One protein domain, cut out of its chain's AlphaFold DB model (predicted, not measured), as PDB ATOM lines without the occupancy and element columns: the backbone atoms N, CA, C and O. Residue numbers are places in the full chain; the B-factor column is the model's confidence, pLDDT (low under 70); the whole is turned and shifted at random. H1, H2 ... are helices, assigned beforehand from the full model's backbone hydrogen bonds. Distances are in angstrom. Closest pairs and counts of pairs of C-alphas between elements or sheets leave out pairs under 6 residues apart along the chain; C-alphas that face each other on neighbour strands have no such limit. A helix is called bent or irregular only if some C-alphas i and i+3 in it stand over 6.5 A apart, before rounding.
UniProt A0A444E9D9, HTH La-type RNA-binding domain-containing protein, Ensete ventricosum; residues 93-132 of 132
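What this domain is: This is residues 93 to 132 of the 132 residues of the protein "HTH La-type RNA-binding domain-containing protein" of Ensete ventricosum (UniProt A0A444E9D9). One long helix, H1, makes an arm, with residues 93 to 104, of which 94 to 104 belong to H1, sticking out; beyond its far end a loop turns the chain into a much shorter helix, H2, set at a sharp angle to it. After H2 a tail without a named element curves back, and the two helices and the tail make an open, bent shape with few contacts. The printed part has 40 residues with two named helices, in the order H1, H2, and no named strand; its class is all helix. It is loose, with a radius of gyration of the C-alphas of 12.3 A, and its C-alphas span 35 by 25 by 14 A.

Where its parts are: H1, the longest helix, holds residues 94 to 107 and is 20.2 A long from C-alpha 94 at (4.934, -21.598, -8.353) to C-alpha 107 at (-1.738, -6.566, -20.057). H2 holds residues 117 to 123 and ends with C-alpha 123 at (-0.456, -6.799, -32.214).

How they stand to each other: H1 and H2 are apart, but only just: their closest C-alphas are 8.3 A from each other. From first to last C-alpha, y rises along H1 and falls along H2, while z falls along both. In H1 every O i to N i+4 pair is within hydrogen-bond range; in H2 1 of 3 such pairs is, beside 2 of 4 O i to N i+3 pairs. Residues 93 to 104, of which 94 to 104 belong to H1, stand free, and so do residues 124 to 129.

The domain as a whole: The two C-alphas farthest apart are those of Ser 93 and Lys 127, at 35.3 A. The printed part has no cut, and it ends at Val 132, the chain's last residue. The link from H1 to H2, nine residues, is short. The mean pLDDT of the printed part is 85.7, and residues 126 to 132 are under 70.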
ATOM      1  N   SER A  93       9.587 -20.353  -8.711       90.38
ATOM      2  CA  SER A  93       8.634 -20.855  -7.726       90.38
ATOM      3  C   SER A  93       7.220 -20.732  -8.291       90.38
ATOM      4  O   SER A  93       6.949 -19.860  -9.119       90.38
ATOM      5  N   ASP A  94       6.316 -21.610  -7.861       92.00
ATOM      6  CA  ASP A  94       4.934 -21.598  -8.353       92.00
ATOM      7  C   ASP A  94       4.269 -20.233  -8.111       92.00
ATOM      8  O   ASP A  94       3.619 -19.693  -9.000       92.00
ATOM      9  N   GLU A  95       4.564 -19.594  -6.975       92.88
ATOM     10  CA  GLU A  95       4.104 -18.236  -6.676       92.88
ATOM     11  C   GLU A  95       4.592 -17.198  -7.701       92.88
ATOM     12  O   GLU A  95       3.800 -16.378  -8.170       92.88
ATOM     13  N   LEU A  96       5.875 -17.231  -8.079       91.94
ATOM     14  CA  LEU A  96       6.436 -16.288  -9.048       91.94
ATOM     15  C   LEU A  96       5.858 -16.522 -10.449       91.94
ATOM     16  O   LEU A  96       5.595 -15.568 -11.178       91.94
ATOM     17  N   ARG A  97       5.591 -17.782 -10.817       94.62
ATOM     18  CA  ARG A  97       4.881 -18.109 -12.064       94.62
ATOM     19  C   ARG A  97       3.483 -17.513 -12.063       94.62
ATOM     20  O   ARG A  97       3.117 -16.858 -13.033       94.62
ATOM     21  N   ASP A  98       2.742 -17.679 -10.973       95.44
ATOM     22  CA  ASP A  98       1.391 -17.134 -10.845       95.44
ATOM     23  C   ASP A  98       1.388 -15.603 -10.898       95.44
ATOM     24  O   ASP A  98       0.453 -15.003 -11.427       95.44
ATOM     25  N   GLN A  99       2.411 -14.943 -10.349       95.44
ATOM     26  CA  GLN A  99       2.571 -13.487 -10.452       95.44
ATOM     27  C   GLN A  99       2.839 -13.043 -11.895       95.44
ATOM     28  O   GLN A  99       2.195 -12.113 -12.380       95.44
ATOM     29  N   ILE A 100       3.736 -13.735 -12.603       95.50
ATOM     30  CA  ILE A 100       4.039 -13.449 -14.011       95.50
ATOM     31  C   ILE A 100       2.794 -13.654 -14.879       95.50
ATOM     32  O   ILE A 100       2.464 -12.784 -15.683       95.50
ATOM     33  N   VAL A 101       2.080 -14.769 -14.699       95.81
ATOM     34  CA  VAL A 101       0.853 -15.071 -15.451       95.81
ATOM     35  C   VAL A 101      -0.194 -13.989 -15.223       95.81
ATOM     36  O   VAL A 101      -0.701 -13.443 -16.198       95.81
ATOM     37  N   ARG A 102      -0.440 -13.590 -13.968       96.06
ATOM     38  CA  ARG A 102      -1.374 -12.499 -13.649       96.06
ATOM     39  C   ARG A 102      -1.037 -11.203 -14.377       96.06
ATOM     40  O   ARG A 102      -1.935 -10.514 -14.854       96.06
ATOM     41  N   GLN A 103       0.245 -10.864 -14.481       97.12
ATOM     42  CA  GLN A 103       0.659  -9.644 -15.165       97.12
ATOM     43  C   GLN A 103       0.459  -9.742 -16.680       97.12
ATOM     44  O   GLN A 103      -0.010  -8.790 -17.306       97.12
ATOM     45  N   VAL A 104       0.783 -10.895 -17.267       95.81
ATOM     46  CA  VAL A 104       0.532 -11.160 -18.689       95.81
ATOM     47  C   VAL A 104      -0.968 -11.077 -18.976       95.81
ATOM     48  O   VAL A 104      -1.375 -10.346 -19.874       95.81
ATOM     49  N   GLU A 105      -1.798 -11.746 -18.178       95.88
ATOM     50  CA  GLU A 105      -3.258 -11.693 -18.295       95.88
ATOM     51  C   GLU A 105      -3.792 -10.268 -18.162       95.88
ATOM     52  O   GLU A 105      -4.655  -9.870 -18.938       95.88
ATOM     53  N   TYR A 106      -3.256  -9.473 -17.235       96.75
ATOM     54  CA  TYR A 106      -3.649  -8.077 -17.080       96.75
ATOM     55  C   TYR A 106      -3.339  -7.251 -18.333       96.75
ATOM     56  O   TYR A 106      -4.219  -6.556 -18.839       96.75
ATOM     57  N   TYR A 107      -2.123  -7.344 -18.877       94.94
ATOM     58  CA  TYR A 107      -1.738  -6.566 -20.057       94.94
ATOM     59  C   TYR A 107      -2.556  -6.926 -21.301       94.94
ATOM     60  O   TYR A 107      -2.877  -6.043 -22.100       94.94
ATOM     61  N   PHE A 108      -2.926  -8.201 -21.429       93.38
ATOM     62  CA  PHE A 108      -3.768  -8.722 -22.507       93.38
ATOM     63  C   PHE A 108      -5.266  -8.735 -22.176       93.38
ATOM     64  O   PHE A 108      -6.059  -9.194 -22.997       93.38
ATOM     65  N   SER A 109      -5.667  -8.222 -21.013       92.81
ATOM     66  CA  SER A 109      -7.073  -8.115 -20.633       92.81
ATOM     67  C   SER A 109      -7.819  -7.130 -21.532       92.81
ATOM     68  O   SER A 109      -7.245  -6.165 -22.044       92.81
ATOM     69  N   ASP A 110      -9.129  -7.327 -21.666       89.81
ATOM     70  CA  ASP A 110      -9.996  -6.462 -22.473       89.81
ATOM     71  C   ASP A 110     -10.033  -5.003 -21.981       89.81
ATOM     72  O   ASP A 110     -10.330  -4.099 -22.763       89.81
ATOM     73  N   GLU A 111      -9.725  -4.750 -20.704       93.75
ATOM     74  CA  GLU A 111      -9.691  -3.397 -20.136       93.75
ATOM     75  C   GLU A 111      -8.382  -2.663 -20.462       93.75
ATOM     76  O   GLU A 111      -8.413  -1.501 -20.876       93.75
ATOM     77  N   ASN A 112      -7.228  -3.328 -20.319       92.62
ATOM     78  CA  ASN A 112      -5.924  -2.699 -20.551       92.62
ATOM     79  C   ASN A 112      -5.579  -2.627 -22.044       92.62
ATOM     80  O   ASN A 112      -5.116  -1.591 -22.539       92.62
ATOM     81  N   LEU A 113      -5.847  -3.709 -22.781       91.50
ATOM     82  CA  LEU A 113      -5.361  -3.884 -24.142       91.50
ATOM     83  C   LEU A 113      -5.769  -2.741 -25.087       91.50
ATOM     84  O   LEU A 113      -4.886  -2.228 -25.759       91.50
ATOM     85  N   PRO A 114      -7.018  -2.234 -25.139       91.38
ATOM     86  CA  PRO A 114      -7.400  -1.155 -26.065       91.38
ATOM     87  C   PRO A 114      -6.660   0.173 -25.832       91.38
ATOM     88  O   PRO A 114      -6.523   1.003 -26.749       91.38
ATOM     89  N   THR A 115      -6.209   0.399 -24.598       92.81
ATOM     90  CA  THR A 115      -5.565   1.648 -24.180       92.81
ATOM     91  C   THR A 115      -4.055   1.618 -24.394       92.81
ATOM     92  O   THR A 115      -3.487   2.644 -24.781       92.81
ATOM     93  N   ASP A 116      -3.431   0.444 -24.281       91.19
ATOM     94  CA  ASP A 116      -1.986   0.258 -24.370       91.19
ATOM     95  C   ASP A 116      -1.445   0.458 -25.799       91.19
ATOM     96  O   ASP A 116      -1.491  -0.414 -26.672       91.19
ATOM     97  N   LYS A 117      -0.898   1.652 -26.062       89.44
ATOM     98  CA  LYS A 117      -0.358   2.024 -27.382       89.44
ATOM     99  C   LYS A 117       0.920   1.287 -27.743       89.44
ATOM    100  O   LYS A 117       1.260   1.258 -28.927       89.44
ATOM    101  N   PHE A 118       1.637   0.743 -26.766       90.38
ATOM    102  CA  PHE A 118       2.842  -0.020 -27.026       90.38
ATOM    103  C   PHE A 118       2.455  -1.399 -27.554       90.38
ATOM    104  O   PHE A 118       2.781  -1.705 -28.700       90.38
ATOM    105  N   LEU A 119       1.649  -2.157 -26.805       89.00
ATOM    106  CA  LEU A 119       1.186  -3.491 -27.206       89.00
ATOM    107  C   LEU A 119       0.414  -3.453 -28.533       89.00
ATOM    108  O   LEU A 119       0.647  -4.279 -29.419       89.00
ATOM    109  N   LEU A 120      -0.425  -2.431 -28.742       88.69
ATOM    110  CA  LEU A 120      -1.174  -2.262 -29.991       88.69
ATOM    111  C   LEU A 120      -0.294  -2.151 -31.239       88.69
ATOM    112  O   LEU A 120      -0.721  -2.590 -32.306       88.69
ATOM    113  N   LYS A 121       0.891  -1.533 -31.152       87.50
ATOM    114  CA  LYS A 121       1.783  -1.364 -32.317       87.50
ATOM    115  C   LYS A 121       2.279  -2.703 -32.846       87.50
ATOM    116  O   LYS A 121       2.504  -2.822 -34.047       87.50
ATOM    117  N   PHE A 122       2.446  -3.672 -31.958       83.12
ATOM    118  CA  PHE A 122       2.947  -5.001 -32.278       83.12
ATOM    119  C   PHE A 122       1.799  -5.924 -32.689       83.12
ATOM    120  O   PHE A 122       1.833  -6.502 -33.766       83.12
ATOM    121  N   ILE A 123       0.699  -5.930 -31.935       83.50
ATOM    122  CA  ILE A 123      -0.456  -6.799 -32.214       83.50
ATOM    123  C   ILE A 123      -1.174  -6.410 -33.517       83.50
ATOM    124  O   ILE A 123      -1.633  -7.273 -34.257       83.50
ATOM    125  N   LYS A 124      -1.270  -5.111 -33.843       77.88
ATOM    126  CA  LYS A 124      -1.942  -4.654 -35.077       77.88
ATOM    127  C   LYS A 124      -1.110  -4.847 -36.345       77.88
ATOM    128  O   LYS A 124      -1.669  -4.747 -37.438       77.88
ATOM    129  N   LYS A 125       0.205  -5.051 -36.220       72.62
ATOM    130  CA  LYS A 125       1.090  -5.285 -37.369       72.62
ATOM    131  C   LYS A 125       0.889  -6.681 -37.953       72.62
ATOM    132  O   LYS A 125       0.877  -6.813 -39.176       72.62
ATOM    133  N   ASP A 126       0.605  -7.665 -37.108       64.25
ATOM    134  CA  ASP A 126       0.462  -9.058 -37.515       64.25
ATOM    135  C   ASP A 126      -1.020  -9.439 -37.592       64.25
ATOM    136  O   ASP A 126      -1.624  -9.919 -36.635       64.25
ATOM    137  N   LYS A 127      -1.631  -9.230 -38.770       62.59
ATOM    138  CA  LYS A 127      -3.039  -9.596 -39.053       62.59
ATOM    139  C   LYS A 127      -3.350 -11.089 -38.829       62.59
ATOM    140  O   LYS A 127      -4.521 -11.453 -38.817       62.59
ATOM    141  N   THR A 128      -2.329 -11.930 -38.674       60.06
ATOM    142  CA  THR A 128      -2.399 -13.376 -38.411       60.06
ATOM    143  C   THR A 128      -2.093 -13.759 -36.956       60.06
ATOM    144  O   THR A 128      -2.245 -14.925 -36.609       60.06
ATOM    145  N   GLY A 129      -1.731 -12.803 -36.091       62.62
ATOM    146  CA  GLY A 129      -1.219 -13.085 -34.748       62.62
ATOM    147  C   GLY A 129       0.224 -13.609 -34.759       62.62
ATOM    148  O   GLY A 129       0.746 -14.010 -35.799       62.62
ATOM    149  N   TYR A 130       0.876 -13.570 -33.594       62.34
ATOM    150  CA  TYR A 130       2.197 -14.168 -33.387       62.34
ATOM    151  C   TYR A 130       2.073 -15.698 -33.469       62.34
ATOM    152  O   TYR A 130       1.517 -16.316 -32.563       62.34
ATOM    153  N   GLU A 131       2.556 -16.301 -34.558       58.84
ATOM    154  CA  GLU A 131       2.676 -17.761 -34.670       58.84
ATOM    155  C   GLU A 131       3.894 -18.247 -33.867       58.84
ATOM    156  O   GLU A 131       4.981 -17.670 -33.960       58.84
ATOM    157  N   VAL A 132       3.679 -19.288 -33.055       46.72
ATOM    158  CA  VAL A 132       4.686 -19.970 -32.220       46.72
ATOM    159  C   VAL A 132       5.162 -21.235 -32.919       46.72
ATOM    160  O   VAL A 132       4.289 -21.964 -33.444       46.72
TER     161      VAL A 132